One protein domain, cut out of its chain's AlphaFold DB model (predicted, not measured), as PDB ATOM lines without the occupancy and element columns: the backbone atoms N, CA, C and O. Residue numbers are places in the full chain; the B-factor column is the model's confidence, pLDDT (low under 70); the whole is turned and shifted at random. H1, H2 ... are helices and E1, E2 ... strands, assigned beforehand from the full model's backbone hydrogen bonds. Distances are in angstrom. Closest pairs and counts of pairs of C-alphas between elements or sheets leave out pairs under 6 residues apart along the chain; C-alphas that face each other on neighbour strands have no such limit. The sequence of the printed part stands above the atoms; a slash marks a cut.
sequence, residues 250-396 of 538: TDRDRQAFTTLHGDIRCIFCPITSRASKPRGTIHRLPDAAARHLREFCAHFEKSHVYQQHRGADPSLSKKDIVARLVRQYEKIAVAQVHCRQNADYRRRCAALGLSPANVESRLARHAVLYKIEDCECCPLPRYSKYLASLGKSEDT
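This is residues 250 to 396 of the 538 residues of an uncharacterized protein of Lentinus tigrinus ALCF2SS1-7 (UniProt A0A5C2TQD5). A small sheet of three strands, E1, E2 and E3, lies between two groups of helices, H1 and H6 toward one end of the strands and H3, H4 and H5 toward the other, with H2 and H7 over one of its faces. H2 and H7 cover parts of one face of the sheet, while H8 meets the sheet with its residues 383 to 386 and runs away from it. The printed part has 147 residues with eight named helices and three named strands, in the order H1 E1 H2 H3 H4 H5 E2 H6 H7 E3 H8. The sheet's order is E1, E2, E3, and it is mixed; the class is mostly helix, with 76 of the 89 residues in named elements in helices. The whole is compact, with a radius of gyration of the C-alphas of 16.4 A and spans of 51 by 41 by 29 A.

H1, residues 250 to 260, begins at C-alpha 250 at (142.417, 196.007, 217.866) and is 15.7 A long. E1 is residues 264 to 266. After residues 267 to 286 come H2, residues 287 to 295, H3, residues 298 to 301, and H4, residues 304 to 312. H5, residues 318 to 328, is 15.2 A long. E2, residues 333 to 337, is 12.9 A long and begins at C-alpha 333 at (149.828, 177.038, 207.866). H6 is residues 343 to 351 and H7 residues 356 to 364. E3, residues 367 to 371, is 12.6 A long. H8, residues 383 to 396, is the longest helix at 20.9 A and ends at C-alpha 396 at (152.631, 154.169, 201.676).

In the sheet, E2 is the inner strand. E1 and E2 are antiparallel, with N 265 and O 334 2.8 A apart, within hydrogen-bond range. E2 and E3 are parallel, with N 335 and O 368 at 2.9 A, also within hydrogen-bond range. E2, H6, H7 and E3 make a strand-helix-strand unit, two parallel neighbour strands with helices between them along the chain, and its crossover is right-handed. H2 and H7 lie on the same face, which gives two layers, helices on one face of a sheet. H7 is over E3 at a height over the sheet of 8.1 A and runs along the strands, at 9 degrees to E3 on the local plane. H2 is over E1 and comes closest to it with the C-alphas of Cys 266 and Ala 289, 6.6 A apart. H8 only grazes the sheet; its closest C-alphas to E3 are those of Tyr 370 and Tyr 383, 4.9 A apart. H6 and H7 only just touch, with 3 pairs of C-alphas within 8 A, and are about perpendicular at 85 degrees; the closest C-alphas are those of Cys 349 and Pro 356, 6.3 A apart. H1 and H6 also only just touch, with 3 such pairs, the closest being the C-alphas of Leu 260 and Cys 349 at 6.8 A; they stand at a shallow tilt of 3 degrees, opposite ways. H2 and H5 touch, the closest C-alphas being those of Arg 294 and Lys 319 at 5.5 A, at a steep tilt of 39 degrees, opposite ways. H4 and H5 only just touch, with 3 pairs of C-alphas within 8 A, the closest those of His 309 and Ile 321 at 6.6 A. H3 touches no helix but is near H2 and H4. The helix packing is mostly crossed, with 1 of 4 pairs at a shallow tilt. Each O i to N i+4 pair is within hydrogen-bond range in H1, H2, H4, H5, H6 and H7; H8 has 9 of 10, and H3 is too short for such a pair.

The two C-alphas farthest apart are those of Ser 315 and Ala 343, 51.8 A. The printed part has no cut. The links from E1 to H2, 20 residues, and from E3 to H8, 11 residues, are long; the other links are tight. The mean pLDDT of the printed part is 83.7, and it is under 70 at residues 271 to 283, residue 286 and residues 391 to 396.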
ATOM      1  N   THR A 250     141.648 197.072 218.524       77.56
ATOM      2  CA  THR A 250     142.417 196.007 217.866       77.56
ATOM      3  C   THR A 250     142.057 194.598 218.328       77.56
ATOM      4  O   THR A 250     142.194 193.654 217.558       77.56
ATOM      5  N   ASP A 251     141.642 194.414 219.584       77.69
ATOM      6  CA  ASP A 251     141.322 193.079 220.093       77.69
ATOM      7  C   ASP A 251     139.928 192.621 219.651       77.69
ATOM      8  O   ASP A 251     139.735 191.428 219.408       77.69
ATOM      9  N   ARG A 252     139.000 193.569 219.456       76.25
ATOM     10  CA  ARG A 252     137.690 193.306 218.850       76.25
ATOM     11  C   ARG A 252     137.844 192.879 217.393       76.25
ATOM     12  O   ARG A 252     137.312 191.840 217.020       76.25
ATOM     13  N   ASP A 253     138.646 193.604 216.611       78.00
ATOM     14  CA  ASP A 253     138.911 193.265 215.204       78.00
ATOM     15  C   ASP A 253     139.576 191.886 215.071       78.00
ATOM     16  O   ASP A 253     139.292 191.113 214.156       78.00
ATOM     17  N   ARG A 254     140.450 191.535 216.024       78.00
ATOM     18  CA  ARG A 254     141.085 190.212 216.089       78.00
ATOM     19  C   ARG A 254     140.087 189.106 216.401       78.00
ATOM     20  O   ARG A 254     140.146 188.055 215.765       78.00
ATOM     21  N   GLN A 255     139.201 189.309 217.375       79.75
ATOM     22  CA  GLN A 255     138.165 188.327 217.695       79.75
ATOM     23  C   GLN A 255     137.217 188.143 216.506       79.75
ATOM     24  O   GLN A 255     136.971 187.011 216.110       79.75
ATOM     25  N   ALA A 256     136.764 189.248 215.911       81.44
ATOM     26  CA  ALA A 256     135.923 189.266 214.723       81.44
ATOM     27  C   ALA A 256     136.540 188.433 213.590       81.44
ATOM     28  O   ALA A 256     135.918 187.503 213.084       81.44
ATOM     29  N   PHE A 257     137.808 188.687 213.269       84.75
ATOM     30  CA  PHE A 257     138.531 187.918 212.260       84.75
ATOM     31  C   PHE A 257     138.604 186.422 212.601       84.75
ATOM     32  O   PHE A 257     138.334 185.586 211.745       84.75
ATOM     33  N   THR A 258     138.881 186.094 213.867       83.56
ATOM     34  CA  THR A 258     138.969 184.702 214.343       83.56
ATOM     35  C   THR A 258     137.654 183.937 214.175       83.56
ATOM     36  O   THR A 258     137.664 182.731 213.971       83.56
ATOM     37  N   THR A 259     136.514 184.624 214.278       85.19
ATOM     38  CA  THR A 259     135.186 184.006 214.133       85.19
ATOM     39  C   THR A 259     134.743 183.804 212.684       85.19
ATOM     40  O   THR A 259     133.725 183.158 212.449       85.19
ATOM     41  N   LEU A 260     135.465 184.375 211.714       89.62
ATOM     42  CA  LEU A 260     135.095 184.347 210.296       89.62
ATOM     43  C   LEU A 260     135.793 183.244 209.498       89.62
ATOM     44  O   LEU A 260     135.407 182.989 208.361       89.62
ATOM     45  N   HIS A 261     136.807 182.597 210.055       88.81
ATOM     46  CA  HIS A 261     137.497 181.494 209.401       88.81
ATOM     47  C   HIS A 261     137.335 180.209 210.210       88.81
ATOM     48  O   HIS A 261     137.059 180.247 211.411       88.81
ATOM     49  N   GLY A 262     137.512 179.072 209.544       86.31
ATOM     50  CA  GLY A 262     137.516 177.774 210.203       86.31
ATOM     51  C   GLY A 262     138.837 177.509 210.920       86.31
ATOM     52  O   GLY A 262     139.578 178.425 211.301       86.31
ATOM     53  N   ASP A 263     139.151 176.232 211.094       84.44
ATOM     54  CA  ASP A 263     140.381 175.837 211.760       84.44
ATOM     55  C   ASP A 263     141.620 176.249 210.956       84.44
ATOM     56  O   ASP A 263     141.686 176.109 209.732       84.44
ATOM     57  N   ILE A 264     142.627 176.740 211.680       86.69
ATOM     58  CA  ILE A 264     143.965 177.009 211.153       86.69
ATOM     59  C   ILE A 264     144.923 176.006 211.783       86.69
ATOM     60  O   ILE A 264     144.982 175.865 213.008       86.69
ATOM     61  N   ARG A 265     145.688 175.310 210.944       83.94
ATOM     62  CA  ARG A 265     146.606 174.243 211.345       83.94
ATOM     63  C   ARG A 265     148.022 174.547 210.890       83.94
ATOM     64  O   ARG A 265     148.236 175.167 209.857       83.94
ATOM     65  N   CYS A 266     148.990 174.095 211.673       86.94
ATOM     66  CA  CYS A 266     150.389 174.068 211.268       86.94
ATOM     67  C   CYS A 266     150.592 172.955 210.234       86.94
ATOM     68  O   CYS A 266     150.111 171.846 210.469       86.94
ATOM     69  N   ILE A 267     151.328 173.231 209.153       87.56
ATOM     70  CA  ILE A 267     151.641 172.240 208.105       87.56
ATOM     71  C   ILE A 267     152.423 171.032 208.646       87.56
ATOM     72  O   ILE A 267     152.260 169.925 208.157       87.56
ATOM     73  N   PHE A 268     153.219 171.222 209.704       86.69
ATOM     74  CA  PHE A 268     154.034 170.156 210.297       86.69
ATOM     75  C   PHE A 268     153.289 169.332 211.355       86.69
ATOM     76  O   PHE A 268     153.813 168.333 211.838       86.69
ATOM     77  N   CYS A 269     152.102 169.757 211.800       85.19
ATOM     78  CA  CYS A 269     151.373 169.024 212.834       85.19
ATOM     79  C   CYS A 269     150.532 167.890 212.228       85.19
ATOM     80  O   CYS A 269     149.780 168.145 211.287       85.19
ATOM     81  N   PRO A 270     150.564 166.673 212.807       77.50
ATOM     82  CA  PRO A 270     149.812 165.536 212.288       77.50
ATOM     83  C   PRO A 270     148.297 165.766 212.360       77.50
ATOM     84  O   PRO A 270     147.787 166.445 213.261       77.50
ATOM     85  N   ILE A 271     147.549 165.149 211.434       69.12
ATOM     86  CA  ILE A 271     146.085 165.281 211.390       69.12
ATOM     87  C   ILE A 271     145.438 164.693 212.643       69.12
ATOM     88  O   ILE A 271     144.493 165.285 213.174       69.12
ATOM     89  N   THR A 272     145.963 163.561 213.110       57.41
ATOM     90  CA  THR A 272     145.401 162.677 214.142       57.41
ATOM     91  C   THR A 272     145.375 163.269 215.549       57.41
ATOM     92  O   THR A 272     144.794 162.668 216.454       57.41
ATOM     93  N   SER A 273     145.887 164.487 215.754       52.44
ATOM     94  CA  SER A 273     145.714 165.235 217.000       52.44
ATOM     95  C   SER A 273     144.260 165.730 217.180       52.44
ATOM     96  O   SER A 273     144.010 166.925 217.322       52.44
ATOM     97  N   ARG A 274     143.275 164.821 217.206       44.78
ATOM     98  CA  ARG A 274     141.914 165.070 217.728       44.78
ATOM     99  C   ARG A 274     141.890 165.191 219.263       44.78
ATOM    100  O   ARG A 274     140.833 165.365 219.864       44.78
ATOM    101  N   ALA A 275     143.045 165.105 219.921       34.16
ATOM    102  CA  ALA A 275     143.167 165.144 221.369       34.16
ATOM    103  C   ALA A 275     143.170 166.587 221.890       34.16
ATOM    104  O   ALA A 275     144.224 167.206 222.016       34.16
ATOM    105  N   SER A 276     141.984 167.075 222.265       39.41
ATOM    106  CA  SER A 276     141.737 168.393 222.868       39.41
ATOM    107  C   SER A 276     142.103 169.560 221.944       39.41
ATOM    108  O   SER A 276     142.969 169.449 221.087       39.41
ATOM    109  N   LYS A 277     141.412 170.695 222.075       43.91
ATOM    110  CA  LYS A 277     141.740 171.939 221.358       43.91
ATOM    111  C   LYS A 277     143.266 172.089 221.282       43.91
ATOM    112  O   LYS A 277     143.886 172.027 222.350       43.91
ATOM    113  N   PRO A 278     143.874 172.239 220.092       45.50
ATOM    114  CA  PRO A 278     145.318 172.351 219.999       45.50
ATOM    115  C   PRO A 278     145.753 173.438 220.980       45.50
ATOM    116  O   PRO A 278     145.283 174.573 220.923       45.50
ATOM    117  N   ARG A 279     146.648 173.098 221.917       43.22
ATOM    118  CA  ARG A 279     147.289 174.101 222.787       43.22
ATOM    119  C   ARG A 279     148.002 175.191 221.960       43.22
ATOM    120  O   ARG A 279     148.348 176.237 222.500       43.22
ATOM    121  N   GLY A 280     148.174 174.977 220.652       46.00
ATOM    122  CA  GLY A 280     148.516 175.989 219.660       46.00
ATOM    123  C   GLY A 280     147.298 176.804 219.223       46.00
ATOM    124  O   GLY A 280     146.500 176.384 218.396       46.00
ATOM    125  N   THR A 281     147.211 178.016 219.753       52.75
ATOM    126  CA  THR A 281     146.261 179.079 219.413       52.75
ATOM    127  C   THR A 281     146.554 179.696 218.037       52.75
ATOM    128  O   THR A 281     146.748 180.906 217.936       52.75
ATOM    129  N   ILE A 282     146.587 178.906 216.954       59.09
ATOM    130  CA  ILE A 282     146.926 179.385 215.590       59.09
ATOM    131  C   ILE A 282     145.788 180.216 214.960       59.09
ATOM    132  O   ILE A 282     145.643 180.331 213.759       59.09
ATOM    133  N   HIS A 283     144.974 180.875 215.773       65.81
ATOM    134  CA  HIS A 283     143.904 181.758 215.319       65.81
ATOM    135  C   HIS A 283     144.416 183.109 214.788       65.81
ATOM    136  O   HIS A 283     143.629 183.970 214.414       65.81
ATOM    137  N   ARG A 284     145.734 183.352 214.825       72.12
ATOM    138  CA  ARG A 284     146.344 184.616 214.390       72.12
ATOM    139  C   ARG A 284     147.457 184.335 213.396       72.12
ATOM    140  O   ARG A 284     148.540 183.928 213.796       72.12
ATOM    141  N   LEU A 285     147.221 184.584 212.120       72.75
ATOM    142  CA  LEU A 285     148.287 184.566 211.124       72.75
ATOM    143  C   LEU A 285     148.878 185.974 210.947       72.75
ATOM    144  O   LEU A 285     148.125 186.947 211.034       72.75
ATOM    145  N   PRO A 286     150.201 186.105 210.731       68.25
ATOM    146  CA  PRO A 286     151.232 185.054 210.816       68.25
ATOM    147  C   PRO A 286     151.637 184.706 212.257       68.25
ATOM    148  O   PRO A 286     152.141 183.614 212.521       68.25
ATOM    149  N   ASP A 287     151.439 185.643 213.189       77.19
ATOM    150  CA  ASP A 287     152.117 185.667 214.489       77.19
ATOM    151  C   ASP A 287     151.985 184.383 215.303       77.19
ATOM    152  O   ASP A 287     152.947 183.960 215.944       77.19
ATOM    153  N   ALA A 288     150.802 183.772 215.328       77.12
ATOM    154  CA  ALA A 288     150.562 182.559 216.094       77.12
ATOM    155  C   ALA A 288     151.100 181.307 215.407       77.12
ATOM    156  O   ALA A 288     151.550 180.415 216.120       77.12
ATOM    157  N   ALA A 289     151.117 181.238 214.073       82.19
ATOM    158  CA  ALA A 289     151.761 180.128 213.369       82.19
ATOM    159  C   ALA A 289     153.277 180.184 213.575       82.19
ATOM    160  O   ALA A 289     153.864 179.221 214.063       82.19
ATOM    161  N   ALA A 290     153.894 181.350 213.365       86.69
ATOM    162  CA  ALA A 290     155.318 181.538 213.626       86.69
ATOM    163  C   ALA A 290     155.669 181.280 215.104       86.69
ATOM    164  O   ALA A 290     156.666 180.633 215.416       86.69
ATOM    165  N   ARG A 291     154.835 181.738 216.048       87.75
ATOM    166  CA  ARG A 291     155.026 181.451 217.478       87.75
ATOM    167  C   ARG A 291     154.885 179.968 217.794       87.75
ATOM    168  O   ARG A 291     155.690 179.451 218.558       87.75
ATOM    169  N   HIS A 292     153.905 179.292 217.204       87.62
ATOM    170  CA  HIS A 292     153.729 177.856 217.367       87.62
ATOM    171  C   HIS A 292     154.972 177.092 216.911       87.62
ATOM    172  O   HIS A 292     155.473 176.271 217.678       87.62
ATOM    173  N   LEU A 293     155.513 177.421 215.733       89.25
ATOM    174  CA  LEU A 293     156.757 176.834 215.241       89.25
ATOM    175  C   LEU A 293     157.910 177.074 216.217       89.25
ATOM    176  O   LEU A 293     158.565 176.116 216.612       89.25
ATOM    177  N   ARG A 294     158.107 178.316 216.680       91.12
ATOM    178  CA  ARG A 294     159.198 178.673 217.606       91.12
ATOM    179  C   ARG A 294     159.099 177.977 218.962       91.12
ATOM    180  O   ARG A 294     160.099 177.469 219.455       91.12
ATOM    181  N   GLU A 295     157.921 177.968 219.577       89.12
ATOM    182  CA  GLU A 295     157.778 177.664 221.009       89.12
ATOM    183  C   GLU A 295     157.239 176.259 221.296       89.12
ATOM    184  O   GLU A 295     157.559 175.700 222.341       89.12
ATOM    185  N   PHE A 296     156.422 175.680 220.408       85.94
ATOM    186  CA  PHE A 296     155.589 174.522 220.773       85.94
ATOM    187  C   PHE A 296     155.609 173.361 219.775       85.94
ATOM    188  O   PHE A 296     155.272 172.238 220.150       85.94
ATOM    189  N   CYS A 297     155.942 173.598 218.506       88.50
ATOM    190  CA  CYS A 297     155.836 172.570 217.478       88.50
ATOM    191  C   CYS A 297     157.008 171.582 217.555       88.50
ATOM    192  O   CYS A 297     158.092 171.860 217.047       88.50
ATOM    193  N   ALA A 298     156.779 170.422 218.174       88.38
ATOM    194  CA  ALA A 298     157.766 169.342 218.251       88.38
ATOM    195  C   ALA A 298     157.983 168.636 216.901       88.38
ATOM    196  O   ALA A 298     159.060 168.117 216.637       88.38
ATOM    197  N   HIS A 299     156.964 168.611 216.040       88.56
ATOM    198  CA  HIS A 299     157.079 168.009 214.711       88.56
ATOM    199  C   HIS A 299     157.909 168.869 213.761       88.56
ATOM    200  O   HIS A 299     158.640 168.331 212.941       88.56
ATOM    201  N   PHE A 300     157.860 170.192 213.921       91.81
ATOM    202  CA  PHE A 300     158.708 171.098 213.160       91.81
ATOM    203  C   PHE A 300     160.199 170.831 213.415       91.81
ATOM    204  O   PHE A 300     160.954 170.710 212.464       91.81
ATOM    205  N   GLU A 301     160.618 170.629 214.668       90.56
ATOM    206  CA  GLU A 301     162.019 170.290 214.992       90.56
ATOM    207  C   GLU A 301     162.480 168.951 214.393       90.56
ATOM    208  O   GLU A 301     163.673 168.724 214.215       90.56
ATOM    209  N   LYS A 302     161.534 168.060 214.083       90.50
ATOM    210  CA  LYS A 302     161.794 166.767 213.442       90.50
ATOM    211  C   LYS A 302     161.674 166.820 211.919       90.50
ATOM    212  O   LYS A 302     161.950 165.817 211.275       90.50
ATOM    213  N   SER A 303     161.211 167.935 211.359       92.06
ATOM    214  CA  SER A 303     161.010 168.067 209.917       92.06
ATOM    215  C   SER A 303     162.345 168.172 209.185       92.06
ATOM    216  O   SER A 303     163.288 168.770 209.710       92.06
ATOM    217  N   HIS A 304     162.390 167.644 207.960       91.69
ATOM    218  CA  HIS A 304     163.560 167.739 207.086       91.69
ATOM    219  C   HIS A 304     164.002 169.196 206.904       91.69
ATOM    220  O   HIS A 304     165.152 169.530 207.144       91.69
ATOM    221  N   VAL A 305     163.050 170.096 206.651       91.38
ATOM    222  CA  VAL A 305     163.286 171.541 206.499       91.38
ATOM    223  C   VAL A 305     164.024 172.153 207.699       91.38
ATOM    224  O   VAL A 305     164.949 172.950 207.541       91.38
ATOM    225  N   TYR A 306     163.639 171.792 208.926       93.50
ATOM    226  CA  TYR A 306     164.346 172.274 210.114       93.50
ATOM    227  C   TYR A 306     165.755 171.686 210.213       93.50
ATOM    228  O   TYR A 306     166.694 172.412 210.540       93.50
ATOM    229  N   GLN A 307     165.903 170.390 209.934       94.44
ATOM    230  CA  GLN A 307     167.192 169.702 209.966       94.44
ATOM    231  C   GLN A 307     168.151 170.247 208.907       94.44
ATOM    232  O   GLN A 307     169.305 170.490 209.234       94.44
ATOM    233  N   GLN A 308     167.667 170.550 207.704       93.94
ATOM    234  CA  GLN A 308     168.436 171.147 206.616       93.94
ATOM    235  C   GLN A 308     169.006 172.512 207.023       93.94
ATOM    236  O   GLN A 308     170.213 172.727 206.962       93.94
ATOM    237  N   HIS A 309     168.174 173.422 207.545       93.38
ATOM    238  CA  HIS A 309     168.662 174.721 208.026       93.38
ATOM    239  C   HIS A 309     169.602 174.604 209.229       93.38
ATOM    240  O   HIS A 309     170.525 175.402 209.374       93.38
ATOM    241  N   ARG A 310     169.357 173.632 210.114       93.12
ATOM    242  CA  ARG A 310     170.193 173.400 211.294       93.12
ATOM    243  C   ARG A 310     171.523 172.728 210.943       93.12
ATOM    244  O   ARG A 310     172.494 172.950 211.657       93.12
ATOM    245  N   GLY A 311     171.549 171.920 209.886       92.38
ATOM    246  CA  GLY A 311     172.740 171.282 209.332       92.38
ATOM    247  C   GLY A 311     173.613 172.275 208.575       92.38
ATOM    248  O   GLY A 311     174.817 172.291 208.801       92.38
ATOM    249  N   ALA A 312     173.003 173.152 207.769       93.44
ATOM    250  CA  ALA A 312     173.708 174.230 207.075       93.44
ATOM    251  C   ALA A 312     174.370 175.208 208.060       93.44
ATOM    252  O   ALA A 312     175.551 175.505 207.933       93.44
ATOM    253  N   ASP A 313     173.629 175.651 209.084       93.56
ATOM    254  CA  ASP A 313     174.136 176.577 210.098       93.56
ATOM    255  C   ASP A 313     173.795 176.089 211.529       93.56
ATOM    256  O   ASP A 313     172.758 176.460 212.109       93.56
ATOM    257  N   PRO A 314     174.688 175.326 212.189       92.62
ATOM    258  CA  PRO A 314     174.472 174.826 213.552       92.62
ATOM    259  C   PRO A 314     174.392 175.919 214.631       92.62
ATOM    260  O   PRO A 314     173.984 175.660 215.767       92.62
ATOM    261  N   SER A 315     174.766 177.158 214.316       93.81
ATOM    262  CA  SER A 315     174.657 178.307 215.222       93.81
ATOM    263  C   SER A 315     173.251 178.925 215.239       93.81
ATOM    264  O   SER A 315     172.888 179.576 216.220       93.81
ATOM    265  N   LEU A 316     172.416 178.677 214.220       94.50
ATOM    266  CA  LEU A 316     171.119 179.345 214.084       94.50
ATOM    267  C   LEU A 316     170.109 178.914 215.129       94.50
ATOM    268  O   LEU A 316     169.670 177.763 215.161       94.50
ATOM    269  N   SER A 317     169.616 179.859 215.922       95.06
ATOM    270  CA  SER A 317     168.552 179.536 216.858       95.06
ATOM    271  C   SER A 317     167.291 179.079 216.115       95.06
ATOM    272  O   SER A 317     166.986 179.521 215.006       95.06
ATOM    273  N   LYS A 318     166.470 178.258 216.776       93.38
ATOM    274  CA  LYS A 318     165.146 177.874 216.266       93.38
ATOM    275  C   LYS A 318     164.298 179.087 215.857       93.38
ATOM    276  O   LYS A 318     163.478 178.997 214.948       93.38
ATOM    277  N   LYS A 319     164.479 180.234 216.523       94.81
ATOM    278  CA  LYS A 319     163.762 181.472 216.190       94.81
ATOM    279  C   LYS A 319     164.193 182.033 214.838       94.81
ATOM    280  O   LYS A 319     163.322 182.479 214.094       94.81
ATOM    281  N   ASP A 320     165.484 181.971 214.536       94.94
ATOM    282  CA  ASP A 320     166.063 182.485 213.293       94.94
ATOM    283  C   ASP A 320     165.707 181.579 212.118       94.94
ATOM    284  O   ASP A 320     165.289 182.077 211.076       94.94
ATOM    285  N   ILE A 321     165.733 180.257 212.324       94.44
ATOM    286  CA  ILE A 321     165.262 179.282 211.329       94.44
ATOM    287  C   ILE A 321     163.793 179.550 210.982       94.44
ATOM    288  O   ILE A 321     163.445 179.689 209.813       94.44
ATOM    289  N   VAL A 322     162.917 179.718 211.981       92.94
ATOM    290  CA  VAL A 322     161.505 180.047 211.714       92.94
ATOM    291  C   VAL A 322     161.363 181.393 211.001       92.94
ATOM    292  O   VAL A 322     160.510 181.526 210.130       92.94
ATOM    293  N   ALA A 323     162.165 182.400 211.355       91.81
ATOM    294  CA  ALA A 323     162.128 183.694 210.679       91.81
ATOM    295  C   ALA A 323     162.537 183.584 209.201       91.81
ATOM    296  O   ALA A 323     161.889 184.211 208.364       91.81
ATOM    297  N   ARG A 324     163.552 182.766 208.878       91.62
ATOM    298  CA  ARG A 324     163.939 182.449 207.495       91.62
ATOM    299  C   ARG A 324     162.800 181.740 206.759       91.62
ATOM    300  O   ARG A 324     162.390 182.209 205.706       91.62
ATOM    301  N   LEU A 325     162.190 180.722 207.365       89.62
ATOM    302  CA  LEU A 325     161.081 179.983 206.748       89.62
ATOM    303  C   LEU A 325     159.848 180.831 206.458       89.62
ATOM    304  O   LEU A 325     159.260 180.715 205.390       89.62
ATOM    305  N   VAL A 326     159.455 181.694 207.397       88.88
ATOM    306  CA  VAL A 326     158.310 182.599 207.205       88.88
ATOM    307  C   VAL A 326     158.556 183.545 206.027       88.88
ATOM    308  O   VAL A 326     157.602 183.919 205.353       88.88
ATOM    309  N   ARG A 327     159.816 183.936 205.791       87.44
ATOM    310  CA  ARG A 327     160.209 184.786 204.660       87.44
ATOM    311  C   ARG A 327     160.294 184.006 203.348       87.44
ATOM    312  O   ARG A 327     159.877 184.541 202.336       87.44
ATOM    313  N   GLN A 328     160.819 182.781 203.377       86.50
ATOM    314  CA  GLN A 328     161.096 181.988 202.176       86.50
ATOM    315  C   GLN A 328     159.855 181.280 201.626       86.50
ATOM    316  O   GLN A 328     159.570 181.375 200.442       86.50
ATOM    317  N   TYR A 329     159.111 180.572 202.476       77.38
ATOM    318  CA  TYR A 329     157.988 179.744 202.022       77.38
ATOM    319  C   TYR A 329     156.661 180.498 202.004       77.38
ATOM    320  O   TYR A 329     155.705 180.020 201.403       77.38
ATOM    321  N   GLU A 330     156.591 181.645 202.690       77.00
ATOM    322  CA  GLU A 330     155.408 182.474 202.977       77.00
ATOM    323  C   GLU A 330     154.249 181.758 203.699       77.00
ATOM    324  O   GLU A 330     153.685 182.304 204.651       77.00
ATOM    325  N   LYS A 331     153.889 180.539 203.278       89.25
ATOM    326  CA  LYS A 331     152.785 179.707 203.751       89.25
ATOM    327  C   LYS A 331     153.294 178.683 204.762       89.25
ATOM    328  O   LYS A 331     153.889 177.668 204.431       89.25
ATOM    329  N   ILE A 332     153.003 178.939 206.030       88.38
ATOM    330  CA  ILE A 332     153.435 178.101 207.164       88.38
ATOM    331  C   ILE A 332     152.267 177.373 207.842       88.38
ATOM    332  O   ILE A 332     152.424 176.720 208.878       88.38
ATOM    333  N   ALA A 333     151.063 177.543 207.301       90.12
ATOM    334  CA  ALA A 333     149.828 177.038 207.866       90.12
ATOM    335  C   ALA A 333     148.829 176.643 206.771       90.12
ATOM    336  O   ALA A 333     148.951 177.021 205.609       90.12
ATOM    337  N   VAL A 334     147.805 175.910 207.184       90.06
ATOM    338  CA  VAL A 334     146.629 175.576 206.384       90.06
ATOM    339  C   VAL A 334     145.421 176.189 207.065       90.06
ATOM    340  O   VAL A 334     145.260 176.021 208.273       90.06
ATOM    341  N   ALA A 335     144.587 176.911 206.324       91.06
ATOM    342  CA  ALA A 335     143.413 177.581 206.866       91.06
ATOM    343  C   ALA A 335     142.141 177.146 206.137       91.06
ATOM    344  O   ALA A 335     142.089 177.077 204.910       91.06
ATOM    345  N   GLN A 336     141.100 176.895 206.920       91.38
ATOM    346  CA  GLN A 336     139.760 176.637 206.419       91.38
ATOM    347  C   GLN A 336     138.988 177.941 206.198       91.38
ATOM    348  O   GLN A 336     138.945 178.806 207.078       91.38
ATOM    349  N   VAL A 337     138.320 178.057 205.053       93.12
ATOM    350  CA  VAL A 337     137.476 179.208 204.703       93.12
ATOM    351  C   VAL A 337     136.093 178.773 204.209       93.12
ATOM    352  O   VAL A 337     135.921 177.683 203.660       93.12
ATOM    353  N   HIS A 338     135.093 179.626 204.426       92.94
ATOM    354  CA  HIS A 338     133.731 179.444 203.909       92.94
ATOM    355  C   HIS A 338     133.624 179.932 202.451       92.94
ATOM    356  O   HIS A 338     134.419 180.781 202.049       92.94
ATOM    357  N   CYS A 339     132.650 179.447 201.656       92.44
ATOM    358  CA  CYS A 339     132.452 179.981 200.293       92.44
ATOM    359  C   CYS A 339     132.081 181.465 200.354       92.44
ATOM    360  O   CYS A 339     131.225 181.871 201.142       92.44
ATOM    361  N   ARG A 340     132.644 182.268 199.444       92.25
ATOM    362  CA  ARG A 340     132.298 183.691 199.275       92.25
ATOM    363  C   ARG A 340     130.808 183.929 199.034       92.25
ATOM    364  O   ARG A 340     130.293 184.951 199.473       92.25
ATOM    365  N   GLN A 341     130.136 183.003 198.350       92.06
ATOM    366  CA  GLN A 341     128.706 183.069 198.032       92.06
ATOM    367  C   GLN A 341     127.799 182.586 199.168       92.06
ATOM    368  O   GLN A 341     126.585 182.756 199.086       92.06
ATOM    369  N   ASN A 342     128.348 182.027 200.249       94.12
ATOM    370  CA  ASN A 342     127.539 181.616 201.387       94.12
ATOM    371  C   ASN A 342     126.895 182.855 202.044       94.12
ATOM    372  O   ASN A 342     127.584 183.730 202.578       94.12
ATOM    373  N   ALA A 343     125.562 182.933 202.000       93.88
ATOM    374  CA  ALA A 343     124.801 184.083 202.484       93.88
ATOM    375  C   ALA A 343     125.006 184.335 203.987       93.88
ATOM    376  O   ALA A 343     125.143 185.483 204.412       93.88
ATOM    377  N   ASP A 344     125.092 183.280 204.800       93.75
ATOM    378  CA  ASP A 344     125.354 183.402 206.236       93.75
ATOM    379  C   ASP A 344     126.752 183.937 206.499       93.75
ATOM    380  O   ASP A 344     126.942 184.810 207.348       93.75
ATOM    381  N   TYR A 345     127.737 183.446 205.748       93.94
ATOM    382  CA  TYR A 345     129.105 183.925 205.858       93.94
ATOM    383  C   TYR A 345     129.217 185.400 205.467       93.94
ATOM    384  O   TYR A 345     129.762 186.195 206.234       93.94
ATOM    385  N   ARG A 346     128.618 185.796 204.338       95.12
ATOM    386  CA  ARG A 346     128.553 187.198 203.901       95.12
ATOM    387  C   ARG A 346     127.904 188.092 204.953       95.12
ATOM    388  O   ARG A 346     128.446 189.156 205.247       95.12
ATOM    389  N   ARG A 347     126.797 187.651 205.562       95.31
ATOM    390  CA  ARG A 347     126.127 188.377 206.653       95.31
ATOM    391  C   ARG A 347     127.030 188.535 207.877       95.31
ATOM    392  O   ARG A 347     127.144 189.642 208.398       95.31
ATOM    393  N   ARG A 348     127.720 187.471 208.310       93.31
ATOM    394  CA  ARG A 348     128.684 187.536 209.429       93.31
ATOM    395  C   ARG A 348     129.861 188.466 209.125       93.31
ATOM    396  O   ARG A 348     130.258 189.238 209.992       93.31
ATOM    397  N   CYS A 349     130.398 188.417 207.907       93.44
ATOM    398  CA  CYS A 349     131.453 189.316 207.440       93.44
ATOM    399  C   CYS A 349     130.997 190.782 207.493       93.44
ATOM    400  O   CYS A 349     131.657 191.603 208.132       93.44
ATOM    401  N   ALA A 350     129.833 191.087 206.911       93.06
ATOM    402  CA  ALA A 350     129.268 192.435 206.885       93.06
ATOM    403  C   ALA A 350     128.992 192.980 208.297       93.06
ATOM    404  O   ALA A 350     129.352 194.116 208.594       93.06
ATOM    405  N   ALA A 351     128.452 192.152 209.201       91.62
ATOM    406  CA  ALA A 351     128.219 192.520 210.603       91.62
ATOM    407  C   ALA A 351     129.507 192.905 211.357       91.62
ATOM    408  O   ALA A 351     129.459 193.611 212.365       91.62
ATOM    409  N   LEU A 352     130.661 192.445 210.873       89.69
ATOM    410  CA  LEU A 352     131.980 192.735 211.426       89.69
ATOM    411  C   LEU A 352     132.752 193.791 210.616       89.69
ATOM    412  O   LEU A 352     133.914 194.047 210.921       89.69
ATOM    413  N   GLY A 353     132.125 194.411 209.607       90.06
ATOM    414  CA  GLY A 353     132.758 195.416 208.747       90.06
ATOM    415  C   GLY A 353     133.868 194.849 207.857       90.06
ATOM    416  O   GLY A 353     134.803 195.564 207.501       90.06
ATOM    417  N   LEU A 354     133.806 193.557 207.533       90.38
ATOM    418  CA  LEU A 354     134.781 192.861 206.697       90.38
ATOM    419  C   LEU A 354     134.096 192.301 205.448       90.38
ATOM    420  O   LEU A 354     132.920 191.951 205.476       90.38
ATOM    421  N   SER A 355     134.839 192.171 204.350       92.81
ATOM    422  CA  SER A 355     134.392 191.418 203.175       92.81
ATOM    423  C   SER A 355     134.984 190.001 203.190       92.81
ATOM    424  O   SER A 355     136.092 189.819 203.708       92.81
ATOM    425  N   PRO A 356     134.305 188.996 202.601       93.19
ATOM    426  CA  PRO A 356     134.864 187.652 202.422       93.19
ATOM    427  C   PRO A 356     136.254 187.667 201.767       93.19
ATOM    428  O   PRO A 356     137.190 187.044 202.262       93.19
ATOM    429  N   ALA A 357     136.426 188.483 200.721       92.06
ATOM    430  CA  ALA A 357     137.702 188.647 200.027       92.06
ATOM    431  C   ALA A 357     138.809 189.216 200.936       92.06
ATOM    432  O   ALA A 357     139.959 188.787 200.862       92.06
ATOM    433  N   ASN A 358     138.478 190.145 201.841       91.25
ATOM    434  CA  ASN A 358     139.441 190.664 202.815       91.25
ATOM    435  C   ASN A 358     139.872 189.563 203.800       91.25
ATOM    436  O   ASN A 358     141.060 189.415 204.079       91.25
ATOM    437  N   VAL A 359     138.936 188.732 204.273       90.75
ATOM    438  CA  VAL A 359     139.273 187.601 205.153       90.75
ATOM    439  C   VAL A 359     140.224 186.630 204.455       90.75
ATOM    440  O   VAL A 359     141.276 186.306 205.004       90.75
ATOM    441  N   GLU A 360     139.899 186.231 203.226       92.44
ATOM    442  CA  GLU A 360     140.738 185.334 202.433       92.44
ATOM    443  C   GLU A 360     142.111 185.933 202.137       92.44
ATOM    444  O   GLU A 360     143.113 185.290 202.420       92.44
ATOM    445  N   SER A 361     142.187 187.176 201.654       90.81
ATOM    446  CA  SER A 361     143.470 187.828 201.345       90.81
ATOM    447  C   SER A 361     144.386 187.930 202.568       90.81
ATOM    448  O   SER A 361     145.600 187.765 202.457       90.81
ATOM    449  N   ARG A 362     143.823 188.149 203.765       89.25
ATOM    450  CA  ARG A 362     144.590 188.186 205.017       89.25
ATOM    451  C   ARG A 362     145.112 186.810 205.422       89.25
ATOM    452  O   ARG A 362     146.215 186.737 205.958       89.25
ATOM    453  N   LEU A 363     144.348 185.743 205.188       90.44
ATOM    454  CA  LEU A 363     144.789 184.373 205.465       90.44
ATOM    455  C   LEU A 363     145.798 183.882 204.418       90.44
ATOM    456  O   LEU A 363     146.829 183.328 204.791       90.44
ATOM    457  N   ALA A 364     145.540 184.152 203.135       90.50
ATOM    458  CA  ALA A 364     146.337 183.701 201.994       90.50
ATOM    459  C   ALA A 364     147.795 184.167 202.057       90.50
ATOM    460  O   ALA A 364     148.675 183.507 201.518       90.50
ATOM    461  N   ARG A 365     148.088 185.275 202.752       88.00
ATOM    462  CA  ARG A 365     149.471 185.726 202.979       88.00
ATOM    463  C   ARG A 365     150.331 184.658 203.649       88.00
ATOM    464  O   ARG A 365     151.486 184.516 203.278       88.00
ATOM    465  N   HIS A 366     149.770 183.900 204.594       88.25
ATOM    466  CA  HIS A 366     150.547 182.994 205.448       88.25
ATOM    467  C   HIS A 366     149.997 181.578 205.571       88.25
ATOM    468  O   HIS A 366     150.565 180.756 206.295       88.25
ATOM    469  N   ALA A 367     148.894 181.291 204.889       91.31
ATOM    470  CA  ALA A 367     148.305 179.972 204.864       91.31
ATOM    471  C   ALA A 367     147.832 179.581 203.472       91.31
ATOM    472  O   ALA A 367     147.355 180.414 202.702       91.31
ATOM    473  N   VAL A 368     147.908 178.282 203.206       91.94
ATOM    474  CA  VAL A 368     147.213 177.651 202.088       91.94
ATOM    475  C   VAL A 368     145.734 177.542 202.454       91.94
ATOM    476  O   VAL A 368     145.390 177.049 203.534       91.94
ATOM    477  N   LEU A 369     144.862 178.046 201.584       94.00
ATOM    478  CA  LEU A 369     143.426 178.113 201.842       94.00
ATOM    479  C   LEU A 369     142.706 176.894 201.278       94.00
ATOM    480  O   LEU A 369     142.901 176.531 200.121       94.00
ATOM    481  N   TYR A 370     141.807 176.328 202.078       93.31
ATOM    482  CA  TYR A 370     140.915 175.254 201.657       93.31
ATOM    483  C   TYR A 370     139.469 175.590 202.004       93.31
ATOM    484  O   TYR A 370     139.178 176.079 203.100       93.31
ATOM    485  N   LYS A 371     138.548 175.282 201.089       93.44
ATOM    486  CA  LYS A 371     137.116 175.456 201.344       93.44
ATOM    487  C   LYS A 371     136.587 174.363 202.270       93.44
ATOM    488  O   LYS A 371     136.929 173.187 202.122       93.44
ATOM    489  N   ILE A 372     135.763 174.785 203.229       89.69
ATOM    490  CA  ILE A 372     135.025 173.907 204.149       89.69
ATOM    491  C   ILE A 372     133.854 173.247 203.419       89.69
ATOM    492  O   ILE A 372     133.568 172.075 203.632       89.69
ATOM    493  N   GLU A 373     133.178 174.026 202.578       87.88
ATOM    494  CA  GLU A 373     131.959 173.638 201.879       87.88
ATOM    495  C   GLU A 373     132.279 173.132 200.472       87.88
ATOM    496  O   GLU A 373     133.077 173.727 199.737       87.88
ATOM    497  N   ASP A 374     131.604 172.057 200.084       85.69
ATOM    498  CA  ASP A 374     131.702 171.445 198.765       85.69
ATOM    499  C   ASP A 374     130.887 172.247 197.754       85.69
ATOM    500  O   ASP A 374     129.778 171.899 197.374       85.69
ATOM    501  N   CYS A 375     131.457 173.372 197.350       88.19
ATOM    502  CA  CYS A 375     130.833 174.332 196.459       88.19
ATOM    503  C   CYS A 375     131.679 174.541 195.199       88.19
ATOM    504  O   CYS A 375     132.909 174.469 195.246       88.19
ATOM    505  N   GLU A 376     131.034 174.827 194.075       88.62
ATOM    506  CA  GLU A 376     131.706 175.073 192.789       88.62
ATOM    507  C   GLU A 376     132.018 176.563 192.575       88.62
ATOM    508  O   GLU A 376     132.932 176.902 191.837       88.62
ATOM    509  N   CYS A 377     131.361 177.447 193.341       87.81
ATOM    510  CA  CYS A 377     131.552 178.908 193.355       87.81
ATOM    511  C   CYS A 377     133.003 179.374 193.572       87.81
ATOM    512  O   CYS A 377     133.329 180.519 193.265       87.81
ATOM    513  N   CYS A 378     133.835 178.558 194.225       86.75
ATOM    514  CA  CYS A 378     135.160 178.955 194.690       86.75
ATOM    515  C   CYS A 378     136.247 178.074 194.057       86.75
ATOM    516  O   CYS A 378     136.173 176.846 194.212       86.75
ATOM    517  N   PRO A 379     137.313 178.677 193.484       88.31
ATOM    518  CA  PRO A 379     138.435 177.941 192.892       88.31
ATOM    519  C   PRO A 379     139.322 177.250 193.942       88.31
ATOM    520  O   PRO A 379     140.260 176.540 193.605       88.31
ATOM    521  N   LEU A 380     139.041 177.447 195.234       91.31
ATOM    522  CA  LEU A 380     139.825 176.864 196.314       91.31
ATOM    523  C   LEU A 380     139.647 175.338 196.390       91.31
ATOM    524  O   LEU A 380     138.522 174.838 196.242       91.31
ATOM    525  N   PRO A 381     140.719 174.586 196.691       92.06
ATOM    526  CA  PRO A 381     140.638 173.146 196.893       92.06
ATOM    527  C   PRO A 381     139.801 172.803 198.131       92.06
ATOM    528  O   PRO A 381     139.748 173.550 199.110       92.06
ATOM    529  N   ARG A 382     139.133 171.644 198.103       89.94
ATOM    530  CA  ARG A 382     138.342 171.141 199.241       89.94
ATOM    531  C   ARG A 382     139.265 170.707 200.376       89.94
ATOM    532  O   ARG A 382     140.238 169.998 200.134       89.94
ATOM    533  N   TYR A 383     138.931 171.052 201.618       87.19
ATOM    534  CA  TYR A 383     139.728 170.633 202.778       87.19
ATOM    535  C   TYR A 383     139.770 169.104 202.945       87.19
ATOM    536  O   TYR A 383     140.764 168.553 203.407       87.19
ATOM    537  N   SER A 384     138.733 168.394 202.499       83.25
ATOM    538  CA  SER A 384     138.728 166.928 202.434       83.25
ATOM    539  C   SER A 384     139.835 166.365 201.534       83.25
ATOM    540  O   SER A 384     140.427 165.350 201.891       83.25
ATOM    541  N   LYS A 385     140.183 167.042 200.427       85.69
ATOM    542  CA  LYS A 385     141.307 166.642 199.559       85.69
ATOM    543  C   LYS A 385     142.644 166.737 200.295       85.69
ATOM    544  O   LYS A 385     143.442 165.815 200.199       85.69
ATOM    545  N   TYR A 386     142.845 167.792 201.085       83.94
ATOM    546  CA  TYR A 386     144.026 167.932 201.946       83.94
ATOM    547  C   TYR A 386     144.117 166.836 203.013       83.94
ATOM    548  O   TYR A 386     145.188 166.313 203.297       83.94
ATOM    549  N   LEU A 387     142.987 166.460 203.617       80.88
ATOM    550  CA  LEU A 387     142.978 165.353 204.574       80.88
ATOM    551  C   LEU A 387     143.282 164.011 203.895       80.88
ATOM    552  O   LEU A 387     143.970 163.180 204.480       80.88
ATOM    553  N   ALA A 388     142.785 163.807 202.673       81.94
ATOM    554  CA  ALA A 388     143.025 162.592 201.904       81.94
ATOM    555  C   ALA A 388     144.486 162.465 201.446       81.94
ATOM    556  O   ALA A 388     145.039 161.371 201.529       81.94
ATOM    557  N   SER A 389     145.130 163.555 201.003       80.19
ATOM    558  CA  SER A 389     146.543 163.522 200.592       80.19
ATOM    559  C   SER A 389     147.463 163.122 201.747       80.19
ATOM    560  O   SER A 389     148.361 162.308 201.567       80.19
ATOM    561  N   LEU A 390     147.175 163.603 202.954       74.00
ATOM    562  CA  LEU A 390     147.940 163.258 204.152       74.00
ATOM    563  C   LEU A 390     147.679 161.831 204.670       74.00
ATOM    564  O   LEU A 390     148.544 161.259 205.326       74.00
ATOM    565  N   GLY A 391     146.518 161.235 204.378       66.25
ATOM    566  CA  GLY A 391     146.262 159.820 204.681       66.25
ATOM    567  C   GLY A 391     147.068 158.874 203.783       66.25
ATOM    568  O   GLY A 391     147.632 157.893 204.256       66.25
ATOM    569  N   LYS A 392     147.208 159.219 202.495       62.84
ATOM    570  CA  LYS A 392     147.977 158.421 201.524       62.84
ATOM    571  C   LYS A 392     149.470 158.332 201.868       62.84
ATOM    572  O   LYS A 392     150.084 157.291 201.638       62.84
ATOM    573  N   SER A 393     150.049 159.385 202.450       57.88
ATOM    574  CA  SER A 393     151.455 159.385 202.882       57.88
ATOM    575  C   SER A 393     151.727 158.486 204.096       57.88
ATOM    576  O   SER A 393     152.839 157.992 204.254       57.88
ATOM    577  N   GLU A 394     150.735 158.246 204.963       55.75
ATOM    578  CA  GLU A 394     150.908 157.343 206.115       55.75
ATOM    579  C   GLU A 394     150.807 155.863 205.693       55.75
ATOM    580  O   GLU A 394     151.557 155.019 206.194       55.75
ATOM    581  N   ASP A 395     149.941 155.547 204.726       53.44
ATOM    582  CA  ASP A 395     149.734 154.172 204.261       53.44
ATOM    583  C   ASP A 395     150.889 153.655 203.382       53.44
ATOM    584  O   ASP A 395     151.281 152.490 203.513       53.44
ATOM    585  N   THR A 396     151.492 154.513 202.554       52.53
ATOM    586  CA  THR A 396     152.631 154.169 201.676       52.53
ATOM    587  C   THR A 396     153.889 153.793 202.466       52.53
ATOM    588  O   THR A 396     154.467 152.731 202.226       52.53
TER     589      THR A 396